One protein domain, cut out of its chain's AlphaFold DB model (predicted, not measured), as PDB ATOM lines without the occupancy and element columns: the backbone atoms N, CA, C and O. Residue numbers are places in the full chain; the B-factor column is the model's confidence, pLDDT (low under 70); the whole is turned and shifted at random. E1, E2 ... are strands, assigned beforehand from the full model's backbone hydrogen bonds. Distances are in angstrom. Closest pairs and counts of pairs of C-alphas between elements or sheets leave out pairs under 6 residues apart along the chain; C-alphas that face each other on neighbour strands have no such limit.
ATOM      1  N   PHE A  23      26.852 -16.013  39.317       86.12
ATOM      2  CA  PHE A  23      26.815 -14.560  39.401       86.12
ATOM      3  C   PHE A  23      27.047 -14.130  40.846       86.12
ATOM      4  O   PHE A  23      26.528 -14.762  41.761       86.12
ATOM      5  N   ALA A  24      27.826 -13.073  41.066       85.19
ATOM      6  CA  ALA A  24      28.083 -12.531  42.395       85.19
ATOM      7  C   ALA A  24      27.663 -11.063  42.457       85.19
ATOM      8  O   ALA A  24      27.922 -10.296  41.532       85.19
ATOM      9  N   SER A  25      27.030 -10.676  43.558       83.50
ATOM     10  CA  SER A  25      26.537  -9.322  43.796       83.50
ATOM     11  C   SER A  25      26.873  -8.876  45.212       83.50
ATOM     12  O   SER A  25      26.726  -9.656  46.149       83.50
ATOM     13  N   CYS A  26      27.253  -7.616  45.380       76.44
ATOM     14  CA  CYS A  26      27.351  -6.949  46.675       76.44
ATOM     15  C   CYS A  26      26.498  -5.688  46.591       76.44
ATOM     16  O   CYS A  26      26.682  -4.899  45.661       76.44
ATOM     17  N   ALA A  27      25.568  -5.506  47.523       68.69
ATOM     18  CA  ALA A  27      24.960  -4.198  47.725       68.69
ATOM     19  C   ALA A  27      25.757  -3.434  48.800       68.69
ATOM     20  O   ALA A  27      26.302  -4.067  49.710       68.69
ATOM     21  N   PRO A  28      25.866  -2.095  48.705       62.31
ATOM     22  CA  PRO A  28      26.510  -1.291  49.738       62.31
ATOM     23  C   PRO A  28      25.913  -1.592  51.116       62.31
ATOM     24  O   PRO A  28      24.695  -1.576  51.274       62.31
ATOM     25  N   LEU A  29      26.776  -1.879  52.094       57.06
ATOM     26  CA  LEU A  29      26.406  -2.257  53.468       57.06
ATOM     27  C   LEU A  29      25.514  -3.507  53.602       57.06
ATOM     28  O   LEU A  29      24.971  -3.764  54.674       57.06
ATOM     29  N   ASP A  30      25.397  -4.303  52.543       62.06
ATOM     30  CA  ASP A  30      24.758  -5.615  52.563       62.06
ATOM     31  C   ASP A  30      25.829  -6.719  52.510       62.06
ATOM     32  O   ASP A  30      27.040  -6.493  52.455       62.06
ATOM     33  N   CYS A  31      25.365  -7.957  52.515       69.19
ATOM     34  CA  CYS A  31      26.157  -9.140  52.263       69.19
ATOM     35  C   CYS A  31      26.541  -9.289  50.781       69.19
ATOM     36  O   CYS A  31      25.851  -8.847  49.857       69.19
ATOM     37  N   VAL A  32      27.647  -9.991  50.547       76.88
ATOM     38  CA  VAL A  32      27.979 -10.524  49.226       76.88
ATOM     39  C   VAL A  32      27.143 -11.778  49.003       76.88
ATOM     40  O   VAL A  32      27.144 -12.684  49.835       76.88
ATOM     41  N   ARG A  33      26.443 -11.846  47.873       79.81
ATOM     42  CA  ARG A  33      25.621 -12.990  47.475       79.81
ATOM     43  C   ARG A  33      26.155 -13.613  46.198       79.81
ATOM     44  O   ARG A  33      26.545 -12.895  45.280       79.81
ATOM     45  N   VAL A  34      26.134 -14.938  46.132       81.81
ATOM     46  CA  VAL A  34      26.422 -15.707  44.919       81.81
ATOM     47  C   VAL A  34      25.171 -16.473  44.519       81.81
ATOM     48  O   VAL A  34      24.479 -17.073  45.345       81.81
ATOM     49  N   TRP A  35      24.897 -16.450  43.226       84.19
ATOM     50  CA  TRP A  35      23.707 -16.975  42.588       84.19
ATOM     51  C   TRP A  35      24.120 -17.979  41.525       84.19
ATOM     52  O   TRP A  35      25.074 -17.751  40.785       84.19
ATOM     53  N   ASP A  36      23.387 -19.076  41.442       83.19
ATOM     54  CA  ASP A  36      23.424 -20.003  40.323       83.19
ATOM     55  C   ASP A  36      22.235 -19.681  39.421       83.19
ATOM     56  O   ASP A  36      21.086 -19.861  39.814       83.19
ATOM     57  N   LEU A  37      22.525 -19.153  38.236       82.44
ATOM     58  CA  LEU A  37      21.556 -18.671  37.255       82.44
ATOM     59  C   LEU A  37      20.959 -19.794  36.394       82.44
ATOM     60  O   LEU A  37      20.137 -19.517  35.520       82.44
ATOM     61  N   ARG A  38      21.353 -21.060  36.607       80.62
ATOM     62  CA  ARG A  38      20.663 -22.202  35.983       80.62
ATOM     63  C   ARG A  38      19.194 -22.176  36.382       80.62
ATOM     64  O   ARG A  38      18.890 -21.872  37.522       80.62
ATOM     65  N   SER A  39      18.294 -22.527  35.468       71.50
ATOM     66  CA  SER A  39      16.859 -22.555  35.765       71.50
ATOM     67  C   SER A  39      16.510 -23.710  36.723       71.50
ATOM     68  O   SER A  39      16.847 -24.857  36.400       71.50
ATOM     69  N   PRO A  40      15.838 -23.456  37.865       75.69
ATOM     70  CA  PRO A  40      15.444 -22.147  38.402       75.69
ATOM     71  C   PRO A  40      16.607 -21.419  39.112       75.69
ATOM     72  O   PRO A  40      17.335 -22.073  39.870       75.69
ATOM     73  N   PRO A  41      16.765 -20.086  38.935       74.75
ATOM     74  CA  PRO A  41      17.827 -19.338  39.596       74.75
ATOM     75  C   PRO A  41      17.751 -19.499  41.107       74.75
ATOM     76  O   PRO A  41      16.688 -19.347  41.712       74.75
ATOM     77  N   ARG A  42      18.890 -19.793  41.726       75.62
ATOM     78  CA  ARG A  42      18.962 -20.030  43.166       75.62
ATOM     79  C   ARG A  42      20.132 -19.295  43.784       75.62
ATOM     80  O   ARG A  42      21.244 -19.295  43.265       75.62
ATOM     81  N   HIS A  43      19.875 -18.703  44.939       75.69
ATOM     82  CA  HIS A  43      20.928 -18.233  45.818       75.69
ATOM     83  C   HIS A  43      21.730 -19.439  46.322       75.69
ATOM     84  O   HIS A  43      21.156 -20.368  46.890       75.69
ATOM     85  N   VAL A  44      23.043 -19.433  46.098       75.81
ATOM     86  CA  VAL A  44      23.938 -20.510  46.546       75.81
ATOM     87  C   VAL A  44      24.794 -20.100  47.733       75.81
ATOM     88  O   VAL A  44      25.285 -20.976  48.439       75.81
ATOM     89  N   LEU A  45      24.980 -18.795  47.964       75.25
ATOM     90  CA  LEU A  45      25.892 -18.324  48.994       75.25
ATOM     91  C   LEU A  45      25.623 -16.903  49.467       75.25
ATOM     92  O   LEU A  45      25.502 -16.008  48.638       75.25
ATOM     93  N   GLN A  46      25.710 -16.696  50.780       74.88
ATOM     94  CA  GLN A  46      25.766 -15.379  51.399       74.88
ATOM     95  C   GLN A  46      27.025 -15.245  52.265       74.88
ATOM     96  O   GLN A  46      27.349 -16.143  53.041       74.88
ATOM     97  N   ILE A  47      27.713 -14.114  52.152       71.25
ATOM     98  CA  ILE A  47      28.897 -13.744  52.929       71.25
ATOM     99  C   ILE A  47      28.622 -12.390  53.599       71.25
ATOM    100  O   ILE A  47      28.392 -11.397  52.912       71.25
ATOM    101  N   GLY A  48      28.683 -12.337  54.932       63.78
ATOM    102  CA  GLY A  48      28.432 -11.122  55.720       63.78
ATOM    103  C   GLY A  48      27.106 -11.149  56.486       63.78
ATOM    104  O   GLY A  48      26.217 -11.958  56.208       63.78
ATOM    105  N   SER A  49      27.000 -10.278  57.491       51.66
ATOM    106  CA  SER A  49      25.859 -10.227  58.408       51.66
ATOM    107  C   SER A  49      24.706  -9.427  57.802       51.66
ATOM    108  O   SER A  49      24.685  -8.203  57.852       51.66
ATOM    109  N   THR A  65      29.676   5.841  50.823       54.09
ATOM    110  CA  THR A  65      30.142   4.467  51.067       54.09
ATOM    111  C   THR A  65      30.559   3.850  49.734       54.09
ATOM    112  O   THR A  65      29.709   3.631  48.866       54.09
ATOM    113  N   PRO A  66      31.851   3.556  49.523       55.50
ATOM    114  CA  PRO A  66      32.287   3.087  48.228       55.50
ATOM    115  C   PRO A  66      31.826   1.653  47.988       55.50
ATOM    116  O   PRO A  66      31.935   0.788  48.857       55.50
ATOM    117  N   SER A  67      31.311   1.398  46.787       61.06
ATOM    118  CA  SER A  67      30.945   0.052  46.362       61.06
ATOM    119  C   SER A  67      32.177  -0.850  46.364       61.06
ATOM    120  O   SER A  67      33.187  -0.532  45.733       61.06
ATOM    121  N   THR A  68      32.074  -1.996  47.022       73.19
ATOM    122  CA  THR A  68      33.115  -3.019  46.998       73.19
ATOM    123  C   THR A  68      33.072  -3.800  45.692       73.19
ATOM    124  O   THR A  68      32.026  -4.330  45.313       73.19
ATOM    125  N   GLN A  69      34.216  -3.925  45.017       83.75
ATOM    126  CA  GLN A  69      34.335  -4.798  43.852       83.75
ATOM    127  C   GLN A  69      34.399  -6.281  44.240       83.75
ATOM    128  O   GLN A  69      35.047  -6.673  45.215       83.75
ATOM    129  N   LEU A  70      33.735  -7.099  43.423       86.88
ATOM    130  CA  LEU A  70      33.749  -8.555  43.483       86.88
ATOM    131  C   LEU A  70      34.280  -9.103  42.168       86.88
ATOM    132  O   LEU A  70      33.735  -8.784  41.111       86.88
ATOM    133  N   LEU A  71      35.294  -9.962  42.229       91.31
ATOM    134  CA  LEU A  71      35.898 -10.534  41.031       91.31
ATOM    135  C   LEU A  71      36.168 -12.023  41.190       91.31
ATOM    136  O   LEU A  71      36.891 -12.468  42.087       91.31
ATOM    137  N   PHE A  72      35.611 -12.798  40.265       90.94
ATOM    138  CA  PHE A  72      35.983 -14.194  40.108       90.94
ATOM    139  C   PHE A  72      37.430 -14.297  39.633       90.94
ATOM    140  O   PHE A  72      37.885 -13.513  38.799       90.94
ATOM    141  N   SER A  73      38.150 -15.292  40.144       90.69
ATOM    142  CA  SER A  73      39.450 -15.642  39.586       90.69
ATOM    143  C   SER A  73      39.306 -16.046  38.112       90.69
ATOM    144  O   SER A  73      38.236 -16.515  37.714       90.69
ATOM    145  N   PRO A  74      40.375 -15.968  37.297       87.56
ATOM    146  CA  PRO A  74      40.325 -16.382  35.890       87.56
ATOM    147  C   PRO A  74      39.805 -17.816  35.673       87.56
ATOM    148  O   PRO A  74      39.212 -18.129  34.645       87.56
ATOM    149  N   CYS A  75      39.992 -18.694  36.663       85.25
ATOM    150  CA  CYS A  75      39.501 -20.073  36.662       85.25
ATOM    151  C   CYS A  75      38.137 -20.270  37.352       85.25
ATOM    152  O   CYS A  75      37.721 -21.412  37.534       85.25
ATOM    153  N   ALA A  76      37.471 -19.192  37.778       84.12
ATOM    154  CA  ALA A  76      36.207 -19.194  38.519       84.12
ATOM    155  C   ALA A  76      36.191 -20.146  39.730       84.12
ATOM    156  O   ALA A  76      35.163 -20.720  40.075       84.12
ATOM    157  N   ARG A  77      37.347 -20.333  40.377       84.56
ATOM    158  CA  ARG A  77      37.504 -21.174  41.578       84.56
ATOM    159  C   ARG A  77      37.548 -20.359  42.861       84.56
ATOM    160  O   ARG A  77      37.265 -20.896  43.929       84.56
ATOM    161  N   TYR A  78      37.896 -19.083  42.754       88.19
ATOM    162  CA  TYR A  78      37.976 -18.175  43.883       88.19
ATOM    163  C   TYR A  78      37.148 -16.921  43.613       88.19
ATOM    164  O   TYR A  78      37.037 -16.489  42.465       88.19
ATOM    165  N   LEU A  79      36.587 -16.338  44.668       88.25
ATOM    166  CA  LEU A  79      35.974 -15.013  44.650       88.25
ATOM    167  C   LEU A  79      36.854 -14.079  45.470       88.25
ATOM    168  O   LEU A  79      37.071 -14.320  46.658       88.25
ATOM    169  N   LEU A  80      37.349 -13.028  44.831       89.12
ATOM    170  CA  LEU A  80      38.007 -11.914  45.491       89.12
ATOM    171  C   LEU A  80      36.963 -10.862  45.826       89.12
ATOM    172  O   LEU A  80      36.194 -10.437  44.963       89.12
ATOM    173  N   VAL A  81      36.952 -10.461  47.085       84.62
ATOM    174  CA  VAL A  81      36.050  -9.457  47.633       84.62
ATOM    175  C   VAL A  81      36.931  -8.332  48.155       84.62
ATOM    176  O   VAL A  81      37.803  -8.572  48.994       84.62
ATOM    177  N   GLY A  82      36.746  -7.116  47.635       79.88
ATOM    178  CA  GLY A  82      37.355  -5.925  48.235       79.88
ATOM    179  C   GLY A  82      36.872  -5.722  49.675       79.88
ATOM    180  O   GLY A  82      35.975  -6.418  50.141       79.88
ATOM    181  N   ALA A  83      37.441  -4.774  50.407       71.62
ATOM    182  CA  ALA A  83      37.019  -4.540  51.787       71.62
ATOM    183  C   ALA A  83      35.772  -3.635  51.798       71.62
ATOM    184  O   ALA A  83      35.891  -2.473  51.403       71.62
ATOM    185  N   PRO A  84      34.578  -4.103  52.220       57.34
ATOM    186  CA  PRO A  84      33.443  -3.221  52.455       57.34
ATOM    187  C   PRO A  84      33.717  -2.391  53.703       57.34
ATOM    188  O   PRO A  84      33.687  -2.877  54.835       57.34
ATOM    189  N   GLY A  85      34.023  -1.118  53.483       51.62
ATOM    190  CA  GLY A  85      34.230  -0.171  54.559       51.62
ATOM    191  C   GLY A  85      33.006  -0.089  55.475       51.62
ATOM    192  O   GLY A  85      31.881   0.106  55.025       51.62
ATOM    193  N   HIS A  86      33.286  -0.162  56.775       47.25
ATOM    194  CA  HIS A  86      32.613   0.557  57.861       47.25
ATOM    195  C   HIS A  86      31.710  -0.182  58.869       47.25
ATOM    196  O   HIS A  86      31.420   0.424  59.895       47.25
ATOM    197  N   GLN A  87      31.364  -1.471  58.732       42.44
ATOM    198  CA  GLN A  87      30.581  -2.161  59.796       42.44
ATOM    199  C   GLN A  87      31.197  -3.421  60.420       42.44
ATOM    200  O   GLN A  87      30.677  -3.920  61.415       42.44
ATOM    201  N   ALA A  88      32.353  -3.884  59.944       42.41
ATOM    202  CA  ALA A  88      33.123  -4.912  60.639       42.41
ATOM    203  C   ALA A  88      34.619  -4.564  60.570       42.41
ATOM    204  O   ALA A  88      35.235  -4.797  59.531       42.41
ATOM    205  N   PRO A  89      35.245  -4.037  61.643       45.19
ATOM    206  CA  PRO A  89      36.695  -3.793  61.672       45.19
ATOM    207  C   PRO A  89      37.525  -5.075  61.463       45.19
ATOM    208  O   PRO A  89      38.728  -5.012  61.241       45.19
ATOM    209  N   GLU A  90      36.880  -6.243  61.503       45.19
ATOM    210  CA  GLU A  90      37.462  -7.550  61.206       45.19
ATOM    211  C   GLU A  90      37.545  -7.882  59.700       45.19
ATOM    212  O   GLU A  90      38.205  -8.858  59.338       45.19
ATOM    213  N   ILE A  91      36.893  -7.089  58.834       49.34
ATOM    214  CA  ILE A  91      36.873  -7.208  57.360       49.34
ATOM    215  C   ILE A  91      37.367  -5.883  56.737       49.34
ATOM    216  O   ILE A  91      36.793  -5.355  55.789       49.34
ATOM    217  N   ALA A  92      38.422  -5.301  57.312       57.47
ATOM    218  CA  ALA A  92      39.111  -4.143  56.732       57.47
ATOM    219  C   ALA A  92      40.017  -4.526  55.544       57.47
ATOM    220  O   ALA A  92      40.482  -3.660  54.800       57.47
ATOM    221  N   ASP A  93      40.229  -5.826  55.350       73.25
ATOM    222  CA  ASP A  93      41.173  -6.359  54.384       73.25
ATOM    223  C   ASP A  93      40.407  -7.007  53.227       73.25
ATOM    224  O   ASP A  93      39.372  -7.644  53.456       73.25
ATOM    225  N   PRO A  94      40.909  -6.902  51.988       80.44
ATOM    226  CA  PRO A  94      40.415  -7.723  50.897       80.44
ATOM    227  C   PRO A  94      40.525  -9.210  51.255       80.44
ATOM    228  O   PRO A  94      41.500  -9.659  51.869       80.44
ATOM    229  N   VAL A  95      39.541 -10.000  50.840       81.75
ATOM    230  CA  VAL A  95      39.466 -11.425  51.178       81.75
ATOM    231  C   VAL A  95      39.219 -12.288  49.949       81.75
ATOM    232  O   VAL A  95      38.554 -11.885  48.997       81.75
ATOM    233  N   ILE A  96      39.749 -13.508  49.989       87.00
ATOM    234  CA  ILE A  96      39.566 -14.527  48.957       87.00
ATOM    235  C   ILE A  96      38.748 -15.676  49.547       87.00
ATOM    236  O   ILE A  96      39.118 -16.243  50.578       87.00
ATOM    237  N   TYR A  97      37.675 -16.056  48.858       83.69
ATOM    238  CA  TYR A  97      36.856 -17.230  49.159       83.69
ATOM    239  C   TYR A  97      37.061 -18.314  48.104       83.69
ATOM    240  O   TYR A  97      37.033 -18.030  46.910       83.69
ATOM    241  N   ASP A  98      37.229 -19.563  48.527       83.50
ATOM    242  CA  ASP A  98      37.243 -20.732  47.645       83.50
ATOM    243  C   ASP A  98      35.818 -21.247  47.409       83.50
ATOM    244  O   ASP A  98      35.129 -21.674  48.340       83.50
ATOM    245  N   LEU A  99      35.392 -21.238  46.141       79.25
ATOM    246  CA  LEU A  99      34.018 -21.570  45.766       79.25
ATOM    247  C   LEU A  99      33.659 -23.049  45.948       79.25
ATOM    248  O   LEU A  99      32.489 -23.425  45.890       79.25
ATOM    249  N   ARG A 100      34.644 -23.924  46.161       75.38
ATOM    250  CA  ARG A 100      34.403 -25.370  46.295       75.38
ATOM    251  C   ARG A 100      33.791 -25.736  47.639       75.38
ATOM    252  O   ARG A 100      33.183 -26.795  47.765       75.38
ATOM    253  N   PHE A 101      33.954 -24.881  48.645       65.94
ATOM    254  CA  PHE A 101      33.484 -25.155  50.001       65.94
ATOM    255  C   PHE A 101      32.080 -24.606  50.282       65.94
ATOM    256  O   PHE A 101      31.585 -24.759  51.391       65.94
ATOM    257  N   PHE A 102      31.393 -24.066  49.271       63.03
ATOM    258  CA  PHE A 102      30.068 -23.445  49.404       63.03
ATOM    259  C   PHE A 102      28.929 -24.384  49.807       63.03
ATOM    260  O   PHE A 102      27.882 -23.921  50.241       63.03
ATOM    261  N   HIS A 103      29.120 -25.702  49.711       54.72
ATOM    262  CA  HIS A 103      28.151 -26.663  50.245       54.72
ATOM    263  C   HIS A 103      28.168 -26.724  51.789       54.72
ATOM    264  O   HIS A 103      27.332 -27.386  52.405       54.72
ATOM    265  N   ARG A 104      29.131 -26.066  52.442       49.75
ATOM    266  CA  ARG A 104      29.182 -25.930  53.899       49.75
ATOM    267  C   ARG A 104      28.719 -24.524  54.257       49.75
ATOM    268  O   ARG A 104      29.099 -23.564  53.594       49.75
ATOM    269  N   SER A 105      27.867 -24.413  55.274       45.59
ATOM    270  CA  SER A 105      27.386 -23.119  55.757       45.59
ATOM    271  C   SER A 105      28.585 -22.207  56.039       45.59
ATOM    272  O   SER A 105      29.440 -22.546  56.856       45.59
ATOM    273  N   ILE A 106      28.665 -21.055  55.365       48.84
ATOM    274  CA  ILE A 106      29.783 -20.103  55.496       48.84
ATOM    275  C   ILE A 106      29.908 -19.517  56.908       48.84
ATOM    276  O   ILE A 106      30.958 -18.976  57.251       48.84
ATOM    277  N   SER A 107      28.903 -19.706  57.767       45.22
ATOM    278  CA  SER A 107      29.050 -19.469  59.207       45.22
ATOM    279  C   SER A 107      30.211 -20.265  59.825       45.22
ATOM    280  O   SER A 107      30.744 -19.850  60.847       45.22
ATOM    281  N   GLU A 108      30.615 -21.381  59.208       49.62
ATOM    282  CA  GLU A 108      31.709 -22.248  59.665       49.62
ATOM    283  C   GLU A 108      32.978 -22.136  58.800       49.62
ATOM    284  O   GLU A 108      34.084 -22.327  59.306       49.62
ATOM    285  N   SER A 109      32.858 -21.808  57.506       53.47
ATOM    286  CA  SER A 109      33.996 -21.678  56.584       53.47
ATOM    287  C   SER A 109      34.285 -20.208  56.268       53.47
ATOM    288  O   SER A 109      33.868 -19.687  55.231       53.47
ATOM    289  N   GLY A 110      34.990 -19.534  57.179       64.56
ATOM    290  CA  GLY A 110      35.494 -18.173  56.972       64.56
ATOM    291  C   GLY A 110      36.334 -18.006  55.687       64.56
ATOM    292  O   GLY A 110      36.538 -18.960  54.933       64.56
ATOM    293  N   PRO A 111      36.837 -16.789  55.400       72.94
ATOM    294  CA  PRO A 111      37.610 -16.531  54.184       72.94
ATOM    295  C   PRO A 111      38.812 -17.474  54.073       72.94
ATOM    296  O   PRO A 111      39.489 -17.751  55.062       72.94
ATOM    297  N   THR A 112      39.092 -17.942  52.856       77.69
ATOM    298  CA  THR A 112      40.232 -18.827  52.573       77.69
ATOM    299  C   THR A 112      41.551 -18.098  52.787       77.69
ATOM    300  O   THR A 112      42.489 -18.671  53.335       77.69
ATOM    301  N   VAL A 113      41.619 -16.829  52.376       80.44
ATOM    302  CA  VAL A 113      42.782 -15.964  52.593       80.44
ATOM    303  C   VAL A 113      42.298 -14.557  52.928       80.44
ATOM    304  O   VAL A 113      41.421 -14.024  52.249       80.44
ATOM    305  N   ARG A 114      42.891 -13.947  53.957       78.69
ATOM    306  CA  ARG A 114      42.803 -12.503  54.209       78.69
ATOM    307  C   ARG A 114      44.081 -11.850  53.691       78.69
ATOM    308  O   ARG A 114      45.176 -12.296  54.041       78.69
ATOM    309  N   LEU A 115      43.950 -10.846  52.829       76.69
ATOM    310  CA  LEU A 115      45.085 -10.144  52.235       76.69
ATOM    311  C   LEU A 115      45.569  -9.054  53.194       76.69
ATOM    312  O   LEU A 115      45.269  -7.878  53.029       76.69
ATOM    313  N   CYS A 116      46.310  -9.471  54.221       71.56
ATOM    314  CA  CYS A 116      46.938  -8.559  55.171       71.56
ATOM    315  C   CYS A 116      48.285  -8.061  54.623       71.56
ATOM    316  O   CYS A 116      49.061  -8.834  54.046       71.56
ATOM    317  N   ARG A 117      48.617  -6.788  54.854       64.56
ATOM    318  CA  ARG A 117      49.919  -6.219  54.474       64.56
ATOM    319  C   ARG A 117      51.067  -6.934  55.205       64.56
ATOM    320  O   ARG A 117      51.046  -7.091  56.427       64.56
ATOM    321  N   GLN A 118      52.094  -7.371  54.469       51.66
ATOM    322  CA  GLN A 118      53.297  -7.950  55.076       51.66
ATOM    323  C   GLN A 118      54.086  -6.854  55.819       51.66
ATOM    324  O   GLN A 118      54.535  -5.888  55.211       51.66
ATOM    325  N   SER A 119      54.297  -7.068  57.123       41.38
ATOM    326  CA  SER A 119      55.126  -6.282  58.057       41.38
ATOM    327  C   SER A 119      54.480  -5.048  58.713       41.38
ATOM    328  O   SER A 119      54.341  -3.985  58.110       41.38
ATOM    329  N   GLY A 120      54.164  -5.198  60.009       41.94
ATOM    330  CA  GLY A 120      54.235  -4.178  61.075       41.94
ATOM    331  C   GLY A 120      53.287  -2.977  61.030       41.94
ATOM    332  O   GLY A 120      53.035  -2.356  62.058       41.94
ATOM    333  N   THR A 121      52.731  -2.654  59.872       42.12
ATOM    334  CA  THR A 121      51.791  -1.557  59.697       42.12
ATOM    335  C   THR A 121      50.394  -2.152  59.726       42.12
ATOM    336  O   THR A 121      49.897  -2.666  58.729       42.12
ATOM    337  N   ARG A 122      49.758  -2.127  60.910       45.16
ATOM    338  CA  ARG A 122      48.293  -2.230  60.979       45.16
ATOM    339  C   ARG A 122      47.739  -1.272  59.931       45.16
ATOM    340  O   ARG A 122      48.273  -0.167  59.812       45.16
ATOM    341  N   HIS A 123      46.702  -1.702  59.212       51.66
ATOM    342  CA  HIS A 123      45.915  -0.823  58.357       51.66
ATOM    343  C   HIS A 123      45.796   0.522  59.078       51.66
ATOM    344  O   HIS A 123      45.313   0.579  60.215       51.66
ATOM    345  N   THR A 124      46.299   1.603  58.467       46.66
ATOM    346  CA  THR A 124      45.785   2.918  58.841       46.66
ATOM    347  C   THR A 124      44.277   2.757  58.757       46.66
ATOM    348  O   THR A 124      43.798   2.143  57.804       46.66
ATOM    349  N   ALA A 125      43.543   3.199  59.778       49.75
ATOM    350  CA  ALA A 125      42.132   2.859  60.007       49.75
ATOM    351  C   ALA A 125      41.168   3.177  58.834       49.75
ATOM    352  O   ALA A 125      39.968   2.964  58.945       49.75
ATOM    353  N   ASN A 126      41.700   3.655  57.706       54.09
ATOM    354  CA  ASN A 126      41.027   4.145  56.520       54.09
ATOM    355  C   ASN A 126      41.413   3.390  55.225       54.09
ATOM    356  O   ASN A 126      41.027   3.835  54.144       54.09
ATOM    357  N   TYR A 127      42.183   2.290  55.261       61.62
ATOM    358  CA  TYR A 127      42.423   1.511  54.035       61.62
ATOM    359  C   TYR A 127      41.190   0.664  53.699       61.62
ATOM    360  O   TYR A 127      40.972  -0.385  54.290       61.62
ATOM    361  N   THR A 128      40.387   1.141  52.748       72.31
ATOM    362  CA  THR A 128      39.244   0.413  52.176       72.31
ATOM    363  C   THR A 128      39.578   0.079  50.727       72.31
ATOM    364  O   THR A 128      39.683   0.987  49.904       72.31
ATOM    365  N   ALA A 129      39.809  -1.196  50.413       76.38
ATOM    366  CA  ALA A 129      40.076  -1.626  49.043       76.38
ATOM    367  C   ALA A 129      38.784  -1.618  48.223       76.38
ATOM    368  O   ALA A 129      37.919  -2.476  48.405       76.38
ATOM    369  N   THR A 130      38.672  -0.649  47.321       78.00
ATOM    370  CA  THR A 130      37.473  -0.409  46.507       78.00
ATOM    371  C   THR A 130      37.626  -0.917  45.086       78.00
ATOM    372  O   THR A 130      36.628  -1.228  44.441       78.00
ATOM    373  N   ALA A 131      38.869  -1.091  44.637       85.31
ATOM    374  CA  ALA A 131      39.201  -1.814  43.426       85.31
ATOM    375  C   ALA A 131      40.061  -3.032  43.753       85.31
ATOM    376  O   ALA A 131      40.957  -2.964  44.598       85.31
ATOM    377  N   VAL A 132      39.800  -4.142  43.078       89.75
ATOM    378  CA  VAL A 132      40.583  -5.374  43.202       89.75
ATOM    379  C   VAL A 132      40.788  -5.972  41.814       89.75
ATOM    380  O   VAL A 132      39.996  -5.695  40.930       89.75
ATOM    381  N   GLU A 133      41.853  -6.742  41.592       92.88
ATOM    382  CA  GLU A 133      42.129  -7.371  40.293       92.88
ATOM    383  C   GLU A 133      42.987  -8.630  40.472       92.88
ATOM    384  O   GLU A 133      43.936  -8.654  41.264       92.88
ATOM    385  N   TRP A 134      42.684  -9.677  39.704       93.44
ATOM    386  CA  TRP A 134      43.523 -10.871  39.611       93.44
ATOM    387  C   TRP A 134      44.550 -10.716  38.496       93.44
ATOM    388  O   TRP A 134      44.205 -10.383  37.364       93.44
ATOM    389  N   HIS A 135      45.805 -11.071  38.757       90.75
ATOM    390  CA  HIS A 135      46.746 -11.246  37.660       90.75
ATOM    391  C   HIS A 135      46.307 -12.446  36.796       90.75
ATOM    392  O   HIS A 135      46.072 -13.530  37.334       90.75
ATOM    393  N   PRO A 136      46.258 -12.323  35.455       86.56
ATOM    394  CA  PRO A 136      45.665 -13.351  34.593       86.56
ATOM    395  C   PRO A 136      46.429 -14.684  34.603       86.56
ATOM    396  O   PRO A 136      45.850 -15.732  34.337       86.56
ATOM    397  N   LEU A 137      47.734 -14.644  34.897       85.94
ATOM    398  CA  LEU A 137      48.641 -15.798  34.781       85.94
ATOM    399  C   LEU A 137      49.427 -16.151  36.050       85.94
ATOM    400  O   LEU A 137      50.205 -17.101  36.042       85.94
ATOM    401  N   ARG A 138      49.319 -15.362  37.121       86.62
ATOM    402  CA  ARG A 138      50.171 -15.508  38.312       86.62
ATOM    403  C   ARG A 138      49.284 -15.521  39.549       86.62
ATOM    404  O   ARG A 138      48.258 -14.846  39.524       86.62
ATOM    405  N   PRO A 139      49.680 -16.214  40.628       84.50
ATOM    406  CA  PRO A 139      48.995 -16.143  41.915       84.50
ATOM    407  C   PRO A 139      49.317 -14.801  42.595       84.50
ATOM    408  O   PRO A 139      50.057 -14.723  43.574       84.50
ATOM    409  N   LEU A 140      48.831 -13.725  41.978       89.38
ATOM    410  CA  LEU A 140      49.031 -12.337  42.361       89.38
ATOM    411  C   LEU A 140      47.679 -11.626  42.298       89.38
ATOM    412  O   LEU A 140      46.947 -11.758  41.317       89.38
ATOM    413  N   VAL A 141      47.387 -10.851  43.331       90.56
ATOM    414  CA  VAL A 141      46.217  -9.980  43.424       90.56
ATOM    415  C   VAL A 141      46.690  -8.550  43.603       90.56
ATOM    416  O   VAL A 141      47.656  -8.312  44.326       90.56
ATOM    417  N   VAL A 142      46.013  -7.604  42.965       90.62
ATOM    418  CA  VAL A 142      46.250  -6.169  43.132       90.62
ATOM    419  C   VAL A 142      45.006  -5.530  43.729       90.62
ATOM    420  O   VAL A 142      43.890  -5.887  43.361       90.62
ATOM    421  N   THR A 143      45.185  -4.588  44.649       88.06
ATOM    422  CA  THR A 143      44.090  -3.816  45.239       88.06
ATOM    423  C   THR A 143      44.391  -2.331  45.192       88.06
ATOM    424  O   THR A 143      45.542  -1.912  45.290       88.06
ATOM    425  N   GLY A 144      43.344  -1.530  45.041       83.94
ATOM    426  CA  GLY A 144      43.396  -0.075  45.020       83.94
ATOM    427  C   GLY A 144      42.345   0.524  45.947       83.94
ATOM    428  O   GLY A 144      41.273  -0.053  46.143       83.94
ATOM    429  N   ASN A 145      42.645   1.689  46.517       80.94
ATOM    430  CA  ASN A 145      41.706   2.451  47.342       80.94
ATOM    431  C   ASN A 145      41.483   3.877  46.806       80.94
ATOM    432  O   ASN A 145      42.187   4.347  45.911       80.94
ATOM    433  N   HIS A 146      40.535   4.606  47.403       77.56
ATOM    434  CA  HIS A 146      40.245   6.004  47.039       77.56
ATOM    435  C   HIS A 146      41.383   6.990  47.316       77.56
ATOM    436  O   HIS A 146      41.395   8.075  46.743       77.56
ATOM    437  N   ALA A 147      42.346   6.626  48.164       76.81
ATOM    438  CA  ALA A 147      43.530   7.436  48.429       76.81
ATOM    439  C   ALA A 147      44.635   7.245  47.368       76.81
ATOM    440  O   ALA A 147      45.721   7.801  47.516       76.81
ATOM    441  N   GLY A 148      44.388   6.449  46.320       78.12
ATOM    442  CA  GLY A 148      45.365   6.162  45.268       78.12
ATOM    443  C   GLY A 148      46.466   5.183  45.691       78.12
ATOM    444  O   GLY A 148      47.470   5.053  44.994       78.12
ATOM    445  N   VAL A 149      46.303   4.492  46.822       81.88
ATOM    446  CA  VAL A 149      47.248   3.468  47.280       81.88
ATOM    447  C   VAL A 149      46.947   2.163  46.558       81.88
ATOM    448  O   VAL A 149      45.834   1.644  46.656       81.88
ATOM    449  N   VAL A 150      47.961   1.626  45.880       85.31
ATOM    450  CA  VAL A 150      47.907   0.331  45.198       85.31
ATOM    451  C   VAL A 150      48.810  -0.660  45.920       85.31
ATOM    452  O   VAL A 150      49.983  -0.371  46.164       85.31
ATOM    453  N   GLU A 151      48.271  -1.829  46.251       85.06
ATOM    454  CA  GLU A 151      49.007  -2.918  46.895       85.06
ATOM    455  C   GLU A 151      48.922  -4.188  46.053       85.06
ATOM    456  O   GLU A 151      47.934  -4.428  45.364       85.06
ATOM    457  N   ALA A 152      49.978  -5.000  46.091       88.00
ATOM    458  CA  ALA A 152      50.039  -6.269  45.384       88.00
ATOM    459  C   ALA A 152      50.378  -7.396  46.364       88.00
ATOM    460  O   ALA A 152      51.344  -7.306  47.121       88.00
ATOM    461  N   TYR A 153      49.597  -8.469  46.319       86.75
ATOM    462  CA  TYR A 153      49.715  -9.627  47.194       86.75
ATOM    463  C   TYR A 153      50.048 -10.849  46.357       86.75
ATOM    464  O   TYR A 153      49.361 -11.141  45.382       86.75
ATOM    465  N   SER A 154      51.092 -11.572  46.746       85.50
ATOM    466  CA  SER A 154      51.476 -12.843  46.131       85.50
ATOM    467  C   SER A 154      51.573 -13.928  47.189       85.50
ATOM    468  O   SER A 154      51.683 -13.634  48.382       85.50
ATOM    469  N   GLU A 155      51.540 -15.183  46.753       80.38
ATOM    470  CA  GLU A 155      51.844 -16.308  47.630       80.38
ATOM    471  C   GLU A 155      53.208 -16.106  48.295       80.38
ATOM    472  O   GLU A 155      54.217 -15.816  47.644       80.38
TER     473      GLU A 155
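AT A GLANCE: This is residues 23 to 49 and 65 to 155 of the 159 residues of an uncharacterized protein of Protopolystoma xenopodis (UniProt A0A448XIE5). Little is regular structure: three small antiparallel meanders, E1 E2 E3, E4 E5 E6 and E7 E8 E9, stand in a row, the last two partly face to face. Of 118 printed residues, under half are in the nine named strands; no named helix. It is all strand and compact: radius of gyration of the C-alphas 14.2 A, spans 46 by 33 by 25 A.

IN THESE COORDINATES: E7 is residues 129 to 134, E8 140 to 145, 17.2 A, E9 150 to 154, E4 70 to 72, E5 78 to 81, E6 95 to 98, E1 23 to 26, E2 32 to 36, E3 42 to 47. C-alpha 23 is at (26.815, -14.560, 39.401), C-alpha 154 at (51.476, -12.843, 46.131).

HOW THE PARTS SIT: E4 E5 E6 and E7 E8 E9 form a sandwich, two sheets face to face. N 133 and O 142, across the E7 E8 hairpin, are 2.8 A apart. The closest C-alphas of E1 and E4, Ala 24 and Leu 70, are 7.0 A apart.

THE WHOLE: Across the cut, C-alphas 49 and 65 are 17.0 A apart. The link E6 to E7 is long. pLDDT is under 70 in 40 residues.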